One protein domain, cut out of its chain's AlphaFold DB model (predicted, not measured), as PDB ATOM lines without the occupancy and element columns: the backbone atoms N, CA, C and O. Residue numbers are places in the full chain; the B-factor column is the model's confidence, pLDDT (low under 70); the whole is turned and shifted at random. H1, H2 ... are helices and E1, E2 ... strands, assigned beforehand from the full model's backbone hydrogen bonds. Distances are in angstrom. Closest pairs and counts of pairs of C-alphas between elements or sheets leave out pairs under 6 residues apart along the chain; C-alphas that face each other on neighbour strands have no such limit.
ATOM      1  N   GLY A   6      12.817  43.515 157.404       91.31
ATOM      2  CA  GLY A   6      11.522  44.142 157.175       91.31
ATOM      3  C   GLY A   6      10.671  43.282 156.249       91.31
ATOM      4  O   GLY A   6      11.177  42.659 155.313       91.31
ATOM      5  N   ALA A   7       9.366  43.227 156.499       91.81
ATOM      6  CA  ALA A   7       8.413  42.568 155.616       91.81
ATOM      7  C   ALA A   7       7.181  43.448 155.446       91.81
ATOM      8  O   ALA A   7       6.524  43.809 156.420       91.81
ATOM      9  N   HIS A   8       6.843  43.752 154.198       92.44
ATOM     10  CA  HIS A   8       5.608  44.459 153.891       92.44
ATOM     11  C   HIS A   8       4.501  43.412 153.854       92.44
ATOM     12  O   HIS A   8       4.454  42.626 152.915       92.44
ATOM     13  N   SER A   9       3.664  43.360 154.889       92.56
ATOM     14  CA  SER A   9       2.633  42.327 155.034       92.56
ATOM     15  C   SER A   9       1.251  42.950 154.907       92.56
ATOM     16  O   SER A   9       0.931  43.901 155.617       92.56
ATOM     17  N   ILE A  10       0.443  42.421 153.992       94.81
ATOM     18  CA  ILE A  10      -0.905  42.911 153.701       94.81
ATOM     19  C   ILE A  10      -1.894  41.800 154.067       94.81
ATOM     20  O   ILE A  10      -1.809  40.729 153.467       94.81
ATOM     21  N   PRO A  11      -2.816  42.011 155.020       95.00
ATOM     22  CA  PRO A  11      -3.883  41.054 155.303       95.00
ATOM     23  C   PRO A  11      -4.752  40.819 154.064       95.00
ATOM     24  O   PRO A  11      -5.134  41.776 153.387       95.00
ATOM     25  N   VAL A  12      -5.046  39.558 153.756       94.94
ATOM     26  CA  VAL A  12      -5.855  39.162 152.597       94.94
ATOM     27  C   VAL A  12      -6.820  38.040 152.954       94.94
ATOM     28  O   VAL A  12      -6.540  37.207 153.816       94.94
ATOM     29  N   GLU A  13      -7.923  37.999 152.216       94.94
ATOM     30  CA  GLU A  13      -8.881  36.900 152.205       94.94
ATOM     31  C   GLU A  13      -9.018  36.369 150.777       94.94
ATOM     32  O   GLU A  13      -8.928  37.131 149.809       94.94
ATOM     33  N   TRP A  14      -9.237  35.065 150.626       93.44
ATOM     34  CA  TRP A  14      -9.525  34.454 149.329       93.44
ATOM     35  C   TRP A  14     -10.505  33.292 149.472       93.44
ATOM     36  O   TRP A  14     -10.635  32.692 150.537       93.44
ATOM     37  N   ASN A  15     -11.202  32.976 148.382       96.00
ATOM     38  CA  ASN A  15     -12.060  31.801 148.303       96.00
ATOM     39  C   ASN A  15     -11.239  30.601 147.818       96.00
ATOM     40  O   ASN A  15     -10.619  30.664 146.755       96.00
ATOM     41  N   ASP A  16     -11.256  29.518 148.586       93.50
ATOM     42  CA  ASP A  16     -10.684  28.226 148.234       93.50
ATOM     43  C   ASP A  16     -11.770  27.152 148.372       93.50
ATOM     44  O   ASP A  16     -12.209  26.830 149.474       93.50
ATOM     45  N   ASN A  17     -12.246  26.632 147.237       95.50
ATOM     46  CA  ASN A  17     -13.299  25.612 147.163       95.50
ATOM     47  C   ASN A  17     -14.584  25.948 147.950       95.50
ATOM     48  O   ASN A  17     -15.226  25.066 148.515       95.50
ATOM     49  N   GLY A  18     -14.986  27.223 147.965       95.69
ATOM     50  CA  GLY A  18     -16.180  27.692 148.673       95.69
ATOM     51  C   GLY A  18     -15.936  28.092 150.129       95.69
ATOM     52  O   GLY A  18     -16.841  28.638 150.755       95.69
ATOM     53  N   GLU A  19     -14.727  27.889 150.655       96.38
ATOM     54  CA  GLU A  19     -14.326  28.346 151.983       96.38
ATOM     55  C   GLU A  19     -13.527  29.646 151.889       96.38
ATOM     56  O   GLU A  19     -12.618  29.774 151.067       96.38
ATOM     57  N   ILE A  20     -13.832  30.613 152.756       95.00
ATOM     58  CA  ILE A  20     -12.989  31.800 152.907       95.00
ATOM     59  C   ILE A  20     -11.776  31.430 153.755       95.00
ATOM     60  O   ILE A  20     -11.905  30.921 154.870       95.00
ATOM     61  N   LYS A  21     -10.593  31.686 153.207       92.56
ATOM     62  CA  LYS A  21      -9.312  31.574 153.895       92.56
ATOM     63  C   LYS A  21      -8.762  32.972 154.155       92.56
ATOM     64  O   LYS A  21      -9.009  33.894 153.383       92.56
ATOM     65  N   GLU A  22      -7.994  33.096 155.228       93.88
ATOM     66  CA  GLU A  22      -7.347  34.334 155.662       93.88
ATOM     67  C   GLU A  22      -5.825  34.127 155.714       93.88
ATOM     68  O   GLU A  22      -5.339  33.010 155.923       93.88
ATOM     69  N   GLY A  23      -5.060  35.200 155.527       94.00
ATOM     70  CA  GLY A  23      -3.603  35.171 155.618       94.00
ATOM     71  C   GLY A  23      -2.979  36.529 155.319       94.00
ATOM     72  O   GLY A  23      -3.653  37.560 155.330       94.00
ATOM     73  N   VAL A  24      -1.677  36.541 155.035       95.88
ATOM     74  CA  VAL A  24      -0.952  37.753 154.635       95.88
ATOM     75  C   VAL A  24      -0.258  37.583 153.291       95.88
ATOM     76  O   VAL A  24       0.424  36.593 153.032       95.88
ATOM     77  N   TYR A  25      -0.383  38.582 152.429       94.81
ATOM     78  CA  TYR A  25       0.403  38.694 151.211       94.81
ATOM     79  C   TYR A  25       1.653  39.536 151.467       94.81
ATOM     80  O   TYR A  25       1.575  40.646 151.994       94.81
ATOM     81  N   ILE A  26       2.813  38.999 151.090       94.19
ATOM     82  CA  ILE A  26       4.126  39.586 151.355       94.19
ATOM     83  C   ILE A  26       4.846  39.795 150.017       94.19
ATOM     84  O   ILE A  26       5.603  38.919 149.577       94.19
ATOM     85  N   PRO A  27       4.610  40.935 149.336       92.88
ATOM     86  CA  PRO A  27       5.188  41.213 148.022       92.88
ATOM     87  C   PRO A  27       6.702  41.437 148.060       92.88
ATOM     88  O   PRO A  27       7.382  41.197 147.059       92.88
ATOM     89  N   ARG A  28       7.231  41.915 149.192       91.62
ATOM     90  CA  ARG A  28       8.648  42.256 149.350       91.62
ATOM     91  C   ARG A  28       9.130  42.071 150.783       91.62
ATOM     92  O   ARG A  28       8.362  42.212 151.738       91.62
ATOM     93  N   ARG A  29      10.422  41.787 150.898       91.75
ATOM     94  CA  ARG A  29      11.172  41.714 152.149       91.75
ATOM     95  C   ARG A  29      12.468  42.497 152.009       91.75
ATOM     96  O   ARG A  29      13.041  42.555 150.923       91.75
ATOM     97  N   ASP A  30      12.944  43.032 153.116       92.38
ATOM     98  CA  ASP A  30      14.156  43.837 153.203       92.38
ATOM     99  C   ASP A  30      15.062  43.252 154.281       92.38
ATOM    100  O   ASP A  30      14.580  42.808 155.321       92.38
ATOM    101  N   THR A  31      16.369  43.209 154.040       91.00
ATOM    102  CA  THR A  31      17.318  42.588 154.970       91.00
ATOM    103  C   THR A  31      18.649  43.326 155.001       91.00
ATOM    104  O   THR A  31      19.155  43.774 153.967       91.00
ATOM    105  N   SER A  32      19.250  43.431 156.187       89.94
ATOM    106  CA  SER A  32      20.592  44.002 156.352       89.94
ATOM    107  C   SER A  32      21.715  43.052 155.916       89.94
ATOM    108  O   SER A  32      22.886  43.438 155.867       89.94
ATOM    109  N   LEU A  33      21.392  41.803 155.559       84.06
ATOM    110  CA  LEU A  33      22.367  40.820 155.095       84.06
ATOM    111  C   LEU A  33      22.536  40.853 153.575       84.06
ATOM    112  O   LEU A  33      21.682  40.390 152.823       84.06
ATOM    113  N   LYS A  34      23.725  41.270 153.119       70.31
ATOM    114  CA  LYS A  34      24.122  41.213 151.698       70.31
ATOM    115  C   LYS A  34      24.109  39.796 151.101       70.31
ATOM    116  O   LYS A  34      24.049  39.655 149.888       70.31
ATOM    117  N   LEU A  35      24.209  38.749 151.928       62.56
ATOM    118  CA  LEU A  35      24.253  37.360 151.454       62.56
ATOM    119  C   LEU A  35      22.849  36.799 151.141       62.56
ATOM    120  O   LEU A  35      22.701  36.012 150.210       62.56
ATOM    121  N   ASN A  36      21.807  37.261 151.846       53.53
ATOM    122  CA  ASN A  36      20.420  36.817 151.638       53.53
ATOM    123  C   ASN A  36      19.812  37.352 150.331       53.53
ATOM    124  O   ASN A  36      18.905  36.735 149.776       53.53
ATOM    125  N   THR A  37      20.345  38.446 149.781       55.09
ATOM    126  CA  THR A  37      19.877  38.996 148.500       55.09
ATOM    127  C   THR A  37      20.311  38.183 147.285       55.09
ATOM    128  O   THR A  37      19.734  38.346 146.217       55.09
ATOM    129  N   LEU A  38      21.317  37.308 147.423       50.72
ATOM    130  CA  LEU A  38      21.835  36.497 146.315       50.72
ATOM    131  C   LEU A  38      21.157  35.116 146.198       50.72
ATOM    132  O   LEU A  38      21.289  34.464 145.166       50.72
ATOM    133  N   ILE A  39      20.445  34.664 147.241       51.81
ATOM    134  CA  ILE A  39      19.835  33.315 147.331       51.81
ATOM    135  C   ILE A  39      18.295  33.381 147.483       51.81
ATOM    136  O   ILE A  39      17.611  32.351 147.496       51.81
ATOM    137  N   GLY A  40      17.722  34.589 147.561       46.12
ATOM    138  CA  GLY A  40      16.276  34.820 147.624       46.12
ATOM    139  C   GLY A  40      15.559  34.204 146.421       46.12
ATOM    140  O   GLY A  40      15.746  34.646 145.290       46.12
ATOM    141  N   GLY A  41      14.789  33.143 146.673       52.22
ATOM    142  CA  GLY A  41      14.106  32.339 145.656       52.22
ATOM    143  C   GLY A  41      14.308  30.823 145.784       52.22
ATOM    144  O   GLY A  41      13.484  30.076 145.274       52.22
ATOM    145  N   LYS A  42      15.360  30.338 146.472       52.88
ATOM    146  CA  LYS A  42      15.552  28.885 146.718       52.88
ATOM    147  C   LYS A  42      15.405  28.437 148.174       52.88
ATOM    148  O   LYS A  42      15.100  27.271 148.392       52.88
ATOM    149  N   ILE A  43      15.647  29.314 149.153       56.97
ATOM    150  CA  ILE A  43      15.646  28.947 150.588       56.97
ATOM    151  C   ILE A  43      14.596  29.729 151.388       56.97
ATOM    152  O   ILE A  43      13.992  29.173 152.298       56.97
ATOM    153  N   PHE A  44      14.330  30.991 151.031       61.50
ATOM    154  CA  PHE A  44      13.289  31.799 151.668       61.50
ATOM    155  C   PHE A  44      12.329  32.379 150.622       61.50
ATOM    156  O   PHE A  44      12.810  33.001 149.668       61.50
ATOM    157  N   PRO A  45      11.005  32.212 150.812       67.19
ATOM    158  CA  PRO A  45       9.969  32.778 149.951       67.19
ATOM    159  C   PRO A  45      10.137  34.276 149.670       67.19
ATOM    160  O   PRO A  45      10.445  35.065 150.574       67.19
ATOM    161  N   GLY A  46       9.850  34.667 148.426       71.62
ATOM    162  CA  GLY A  46       9.712  36.063 147.998       71.62
ATOM    163  C   GLY A  46      10.995  36.769 147.557       71.62
ATOM    164  O   GLY A  46      12.077  36.192 147.477       71.62
ATOM    165  N   LYS A  47      10.848  38.060 147.233       78.44
ATOM    166  CA  LYS A  47      11.944  38.944 146.809       78.44
ATOM    167  C   LYS A  47      12.545  39.654 148.018       78.44
ATOM    168  O   LYS A  47      11.820  40.321 148.755       78.44
ATOM    169  N   HIS A  48      13.861  39.526 148.180       84.00
ATOM    170  CA  HIS A  48      14.624  40.126 149.275       84.00
ATOM    171  C   HIS A  48      15.516  41.240 148.739       84.00
ATOM    172  O   HIS A  48      16.323  41.011 147.837       84.00
ATOM    173  N   TYR A  49      15.385  42.429 149.310       88.88
ATOM    174  CA  TYR A  49      16.170  43.604 148.960       88.88
ATOM    175  C   TYR A  49      17.177  43.902 150.064       88.88
ATOM    176  O   TYR A  49      16.895  43.743 151.252       88.88
ATOM    177  N   PHE A  50      18.376  44.332 149.676       91.31
ATOM    178  CA  PHE A  50      19.364  44.769 150.653       91.31
ATOM    179  C   PHE A  50      18.929  46.132 151.173       91.31
ATOM    180  O   PHE A  50      18.715  47.042 150.371       91.31
ATOM    181  N   ALA A  51      18.847  46.291 152.486       93.44
ATOM    182  CA  ALA A  51      18.482  47.556 153.101       93.44
ATOM    183  C   ALA A  51      19.458  47.940 154.212       93.44
ATOM    184  O   ALA A  51      20.031  47.095 154.904       93.44
ATOM    185  N   LYS A  52      19.667  49.248 154.356       94.62
ATOM    186  CA  LYS A  52      20.389  49.823 155.490       94.62
ATOM    187  C   LYS A  52      19.355  50.241 156.518       94.62
ATOM    188  O   LYS A  52      18.551  51.114 156.211       94.62
ATOM    189  N   PHE A  53      19.397  49.600 157.677       95.50
ATOM    190  CA  PHE A  53      18.513  49.877 158.799       95.50
ATOM    191  C   PHE A  53      19.204  50.809 159.789       95.50
ATOM    192  O   PHE A  53      20.416  50.697 160.008       95.50
ATOM    193  N   ASN A  54      18.418  51.672 160.412       95.88
ATOM    194  CA  ASN A  54      18.786  52.434 161.589       95.88
ATOM    195  C   ASN A  54      17.671  52.240 162.624       95.88
ATOM    196  O   ASN A  54      16.519  52.603 162.403       95.88
ATOM    197  N   VAL A  55      18.019  51.578 163.728       95.56
ATOM    198  CA  VAL A  55      17.087  51.206 164.796       95.56
ATOM    199  C   VAL A  55      17.613  51.787 166.097       95.56
ATOM    200  O   VAL A  55      18.758  51.535 166.481       95.56
ATOM    201  N   VAL A  56      16.784  52.578 166.771       96.06
ATOM    202  CA  VAL A  56      17.109  53.195 168.056       96.06
ATOM    203  C   VAL A  56      15.987  52.904 169.039       96.06
ATOM    204  O   VAL A  56      14.869  53.387 168.884       96.06
ATOM    205  N   GLU A  57      16.311  52.162 170.093       96.00
ATOM    206  CA  GLU A  57      15.395  51.865 171.193       96.00
ATOM    207  C   GLU A  57      15.955  52.451 172.488       96.00
ATOM    208  O   GLU A  57      16.999  52.025 172.989       96.00
ATOM    209  N   ARG A  58      15.301  53.480 173.032       96.56
ATOM    210  CA  ARG A  58      15.765  54.137 174.259       96.56
ATOM    211  C   ARG A  58      14.631  54.839 174.986       96.56
ATOM    212  O   ARG A  58      13.863  55.569 174.377       96.56
ATOM    213  N   ASN A  59      14.588  54.718 176.315       95.69
ATOM    214  CA  ASN A  59      13.659  55.467 177.176       95.69
ATOM    215  C   ASN A  59      12.188  55.364 176.723       95.69
ATOM    216  O   ASN A  59      11.484  56.371 176.720       95.69
ATOM    217  N   ASN A  60      11.727  54.174 176.324       96.12
ATOM    218  CA  ASN A  60      10.382  53.943 175.778       96.12
ATOM    219  C   ASN A  60      10.082  54.650 174.441       96.12
ATOM    220  O   ASN A  60       8.917  54.724 174.052       96.12
ATOM    221  N   HIS A  61      11.098  55.161 173.748       96.94
ATOM    222  CA  HIS A  61      11.018  55.624 172.367       96.94
ATOM    223  C   HIS A  61      11.665  54.596 171.442       96.94
ATOM    224  O   HIS A  61      12.722  54.045 171.758       96.94
ATOM    225  N   PHE A  62      11.021  54.377 170.303       96.88
ATOM    226  CA  PHE A  62      11.436  53.445 169.270       96.88
ATOM    227  C   PHE A  62      11.467  54.207 167.954       96.88
ATOM    228  O   PHE A  62      10.449  54.756 167.539       96.88
ATOM    229  N   HIS A  63      12.630  54.244 167.326       97.31
ATOM    230  CA  HIS A  63      12.810  54.748 165.977       97.31
ATOM    231  C   HIS A  63      13.309  53.602 165.107       97.31
ATOM    232  O   HIS A  63      14.252  52.899 165.483       97.31
ATOM    233  N   LEU A  64      12.673  53.418 163.960       95.88
ATOM    234  CA  LEU A  64      13.074  52.457 162.950       95.88
ATOM    235  C   LEU A  64      12.951  53.117 161.588       95.88
ATOM    236  O   LEU A  64      11.850  53.465 161.170       95.88
ATOM    237  N   ASP A  65      14.059  53.211 160.867       97.19
ATOM    238  CA  ASP A  65      14.045  53.542 159.452       97.19
ATOM    239  C   ASP A  65      14.900  52.570 158.643       97.19
ATOM    240  O   ASP A  65      15.831  51.927 159.148       97.19
ATOM    241  N   PHE A  66      14.565  52.439 157.363       96.12
ATOM    242  CA  PHE A  66      15.462  51.808 156.414       96.12
ATOM    243  C   PHE A  66      15.344  52.396 155.018       96.12
ATOM    244  O   PHE A  66      14.261  52.748 154.553       96.12
ATOM    245  N   LYS A  67      16.467  52.379 154.293       96.94
ATOM    246  CA  LYS A  67      16.494  52.582 152.841       96.94
ATOM    247  C   LYS A  67      17.017  51.342 152.131       96.94
ATOM    248  O   LYS A  67      18.136  50.880 152.376       96.94
ATOM    249  N   SER A  68      16.201  50.839 151.219       94.12
ATOM    250  CA  SER A  68      16.459  49.647 150.416       94.12
ATOM    251  C   SER A  68      17.256  49.977 149.159       94.12
ATOM    252  O   SER A  68      17.283  51.118 148.692       94.12
ATOM    253  N   SER A  69      17.901  48.971 148.569       93.31
ATOM    254  CA  SER A  69      18.704  49.105 147.348       93.31
ATOM    255  C   SER A  69      17.889  49.544 146.126       93.31
ATOM    256  O   SER A  69      18.454  50.091 145.186       93.31
ATOM    257  N   ASP A  70      16.575  49.309 146.138       93.19
ATOM    258  CA  ASP A  70      15.614  49.784 145.135       93.19
ATOM    259  C   ASP A  70      15.070  51.200 145.435       93.19
ATOM    260  O   ASP A  70      14.188  51.683 144.734       93.19
ATOM    261  N   ASN A  71      15.626  51.879 146.444       94.31
ATOM    262  CA  ASN A  71      15.202  53.174 146.983       94.31
ATOM    263  C   ASN A  71      13.865  53.186 147.737       94.31
ATOM    264  O   ASN A  71      13.407  54.273 148.091       94.31
ATOM    265  N   THR A  72      13.274  52.032 148.058       94.88
ATOM    266  CA  THR A  72      12.144  51.993 148.995       94.88
ATOM    267  C   THR A  72      12.594  52.450 150.379       94.88
ATOM    268  O   THR A  72      13.647  52.020 150.861       94.88
ATOM    269  N   TYR A  73      11.797  53.308 151.010       95.94
ATOM    270  CA  TYR A  73      12.064  53.872 152.327       95.94
ATOM    271  C   TYR A  73      10.861  53.683 153.251       95.94
ATOM    272  O   TYR A  73       9.719  53.845 152.816       95.94
ATOM    273  N   VAL A  74      11.134  53.347 154.508       96.25
ATOM    274  CA  VAL A  74      10.152  53.271 155.595       96.25
ATOM    275  C   VAL A  74      10.765  53.944 156.811       96.25
ATOM    276  O   VAL A  74      11.950  53.761 157.069       96.25
ATOM    277  N   GLU A  75       9.946  54.681 157.552       97.56
ATOM    278  CA  GLU A  75      10.304  55.315 158.817       97.56
ATOM    279  C   GLU A  75       9.127  55.190 159.778       97.56
ATOM    280  O   GLU A  75       7.972  55.410 159.400       97.56
ATOM    281  N   VAL A  76       9.423  54.788 161.007       96.44
ATOM    282  CA  VAL A  76       8.461  54.608 162.085       96.44
ATOM    283  C   VAL A  76       9.061  55.183 163.357       96.44
ATOM    284  O   VAL A  76      10.071  54.689 163.855       96.44
ATOM    285  N   ASP A  77       8.372  56.170 163.919       97.12
ATOM    286  CA  ASP A  77       8.599  56.651 165.274       97.12
ATOM    287  C   ASP A  77       7.441  56.225 166.167       97.12
ATOM    288  O   ASP A  77       6.267  56.469 165.876       97.12
ATOM    289  N   ALA A  78       7.775  55.602 167.289       95.25
ATOM    290  CA  ALA A  78       6.812  55.139 168.265       95.25
ATOM    291  C   ALA A  78       7.272  55.441 169.692       95.25
ATOM    292  O   ALA A  78       8.457  55.572 170.004       95.25
ATOM    293  N   ARG A  79       6.294  55.530 170.591       95.56
ATOM    294  CA  ARG A  79       6.508  55.647 172.032       95.56
ATOM    295  C   ARG A  79       5.630  54.633 172.748       95.56
ATOM    296  O   ARG A  79       4.460  54.489 172.400       95.56
ATOM    297  N   LEU A  80       6.173  53.968 173.768       95.00
ATOM    298  CA  LEU A  80       5.400  53.044 174.596       95.00
ATOM    299  C   LEU A  80       4.251  53.784 175.290       95.00
ATOM    300  O   LEU A  80       4.456  54.828 175.917       95.00
ATOM    301  N   THR A  81       3.061  53.204 175.209       93.88
ATOM    302  CA  THR A  81       1.833  53.687 175.842       93.88
ATOM    303  C   THR A  81       1.082  52.506 176.455       93.88
ATOM    304  O   THR A  81       1.209  51.380 175.980       93.88
ATOM    305  N   GLY A  82       0.321  52.762 177.521       93.00
ATOM    306  CA  GLY A  82      -0.572  51.771 178.132       93.00
ATOM    307  C   GLY A  82      -1.963  51.721 177.497       93.00
ATOM    308  O   GLY A  82      -2.750  50.841 177.825       93.00
ATOM    309  N   GLU A  83      -2.275  52.659 176.601       92.19
ATOM    310  CA  GLU A  83      -3.605  52.824 176.014       92.19
ATOM    311  C   GLU A  83      -3.516  52.994 174.495       92.19
ATOM    312  O   GLU A  83      -2.590  53.632 173.982       92.19
ATOM    313  N   LEU A  84      -4.501  52.442 173.781       92.00
ATOM    314  CA  LEU A  84      -4.673  52.675 172.349       92.00
ATOM    315  C   LEU A  84      -5.226  54.083 172.093       92.00
ATOM    316  O   LEU A  84      -5.988  54.635 172.887       92.00
ATOM    317  N   ASN A  85      -4.878  54.655 170.938       90.94
ATOM    318  CA  ASN A  85      -5.436  55.933 170.503       90.94
ATOM    319  C   ASN A  85      -6.964  55.844 170.380       90.94
ATOM    320  O   ASN A  85      -7.492  54.860 169.872       90.94
ATOM    321  N   LYS A  86      -7.682  56.917 170.736       92.12
ATOM    322  CA  LYS A  86      -9.155  56.978 170.614       92.12
ATOM    323  C   LYS A  86      -9.668  56.796 169.180       92.12
ATOM    324  O   LYS A  86     -10.824  56.454 168.983       92.12
ATOM    325  N   THR A  87      -8.817  57.058 168.190       94.69
ATOM    326  CA  THR A  87      -9.086  56.878 166.756       94.69
ATOM    327  C   THR A  87      -8.566  55.543 166.219       94.69
ATOM    328  O   THR A  87      -8.513  55.349 165.006       94.69
ATOM    329  N   SER A  88      -8.125  54.641 167.098       94.44
ATOM    330  CA  SER A  88      -7.721  53.290 166.728       94.44
ATOM    331  C   SER A  88      -8.890  52.548 166.085       94.44
ATOM    332  O   SER A  88     -10.025  52.627 166.551       94.44
ATOM    333  N   ILE A  89      -8.596  51.782 165.036       95.31
ATOM    334  CA  ILE A  89      -9.549  50.837 164.439       95.31
ATOM    335  C   ILE A  89      -9.782  49.608 165.332       95.31
ATOM    336  O   ILE A  89     -10.752  48.880 165.141       95.31
ATOM    337  N   PHE A  90      -8.891  49.373 166.299       95.25
ATOM    338  CA  PHE A  90      -9.018  48.327 167.306       95.25
ATOM    339  C   PHE A  90      -9.437  48.931 168.643       95.25
ATOM    340  O   PHE A  90      -8.802  49.870 169.125       95.25
ATOM    341  N   GLU A  91     -10.463  48.346 169.255       92.88
ATOM    342  CA  GLU A  91     -10.981  48.764 170.562       92.88
ATOM    343  C   GLU A  91     -10.028  48.410 171.711       92.88
ATOM    344  O   GLU A  91      -9.892  49.164 172.672       92.88
ATOM    345  N   THR A  92      -9.368  47.254 171.621       93.81
ATOM    346  CA  THR A  92      -8.501  46.712 172.674       93.81
ATOM    347  C   THR A  92      -7.268  46.039 172.079       93.81
ATOM    348  O   THR A  92      -7.260  45.643 170.908       93.81
ATOM    349  N   LEU A  93      -6.227  45.878 172.902       93.81
ATOM    350  CA  LEU A  93      -5.027  45.128 172.524       93.81
ATOM    351  C   LEU A  93      -5.368  43.679 172.153       93.81
ATOM    352  O   LEU A  93      -4.854  43.178 171.160       93.81
ATOM    353  N   ASP A  94      -6.293  43.044 172.876       94.81
ATOM    354  CA  ASP A  94      -6.736  41.675 172.590       94.81
ATOM    355  C   ASP A  94      -7.368  41.555 171.197       94.81
ATOM    356  O   ASP A  94      -7.111  40.593 170.474       94.81
ATOM    357  N   LYS A  95      -8.163  42.551 170.776       95.25
ATOM    358  CA  LYS A  95      -8.752  42.583 169.425       95.25
ATOM    359  C   LYS A  95      -7.689  42.768 168.346       95.25
ATOM    360  O   LYS A  95      -7.784  42.125 167.302       95.25
ATOM    361  N   ALA A  96      -6.683  43.607 168.598       94.38
ATOM    362  CA  ALA A  96      -5.543  43.742 167.699       94.38
ATOM    363  C   ALA A  96      -4.748  42.424 167.614       94.38
ATOM    364  O   ALA A  96      -4.487  41.949 166.512       94.38
ATOM    365  N   SER A  97      -4.437  41.787 168.751       92.56
ATOM    366  CA  SER A  97      -3.721  40.502 168.806       92.56
ATOM    367  C   SER A  97      -4.449  39.419 168.017       92.56
ATOM    368  O   SER A  97      -3.875  38.832 167.102       92.56
ATOM    369  N   ALA A  98      -5.747  39.233 168.276       92.06
ATOM    370  CA  ALA A  98      -6.569  38.243 167.583       92.06
ATOM    371  C   ALA A  98      -6.635  38.477 166.063       92.06
ATOM    372  O   ALA A  98      -6.731  37.526 165.289       92.06
ATOM    373  N   PHE A  99      -6.574  39.736 165.614       92.50
ATOM    374  CA  PHE A  99      -6.476  40.058 164.190       92.50
ATOM    375  C   PHE A  99      -5.124  39.633 163.602       92.50
ATOM    376  O   PHE A  99      -5.088  38.974 162.564       92.50
ATOM    377  N   PHE A 100      -4.010  39.970 164.258       90.44
ATOM    378  CA  PHE A 100      -2.674  39.635 163.757       90.44
ATOM    379  C   PHE A 100      -2.358  38.133 163.822       90.44
ATOM    380  O   PHE A 100      -1.640  37.633 162.956       90.44
ATOM    381  N   GLU A 101      -2.933  37.390 164.770       89.00
ATOM    382  CA  GLU A 101      -2.799  35.926 164.874       89.00
ATOM    383  C   GLU A 101      -3.314  35.183 163.629       89.00
ATOM    384  O   GLU A 101      -2.728  34.184 163.196       89.00
ATOM    385  N   LYS A 102      -4.365  35.708 162.989       86.44
ATOM    386  CA  LYS A 102      -4.892  35.176 161.720       86.44
ATOM    387  C   LYS A 102      -3.878  35.279 160.576       86.44
ATOM    388  O   LYS A 102      -3.907  34.479 159.647       86.44
ATOM    389  N   GLY A 103      -2.920  36.203 160.672       84.88
ATOM    390  CA  GLY A 103      -1.821  36.382 159.721       84.88
ATOM    391  C   GLY A 103      -0.699  35.339 159.815       84.88
ATOM    392  O   GLY A 103       0.359  35.538 159.222       84.88
ATOM    393  N   SER A 104      -0.898  34.235 160.544       86.00
ATOM    394  CA  SER A 104       0.093  33.158 160.702       86.00
ATOM    395  C   SER A 104       0.476  32.458 159.392       86.00
ATOM    396  O   SER A 104       1.555  31.872 159.312       86.00
TER     397      SER A 104
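What this domain is: This is residues 6 to 104 of the 123 residues of an uncharacterized protein of Parafilimonas terrae (UniProt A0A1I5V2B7). One curled sheet makes an open V: hairpin E1 and E2 is one arm, antiparallel meander E3 E4 E5 the other; H1 packs on the first arm with residues 99 to 104. The printed part has 99 residues, mostly strand, with five named strands, mixed, order E1 E2 E3 E4 E5, then one named helix. It is loose, radius of gyration of the C-alphas 16.9 A, spanning 50 by 42 by 19 A.

How they stand to each other: Find E2, residues 19 to 31, parallel to E3, residues 48 to 58, with N 49 and O 29 2.8 A apart, within hydrogen-bond range. C-alpha 103 of H1, residues 93 to 104, is 4.6 A from C-alpha 23 of E2, their closest; 5 of its 8 O i to N i+4 pairs are in range.

Where its parts are: E1, residues 6 to 16, runs 28.7 A from (11.522, 44.142, 157.175). E4 is residues 61 to 68, E5 residues 73 to 79. H1 ends at (0.093, 33.158, 160.702).

The domain as a whole: Residues 35 to 45, within the long link E2 to E3, have pLDDT under 70.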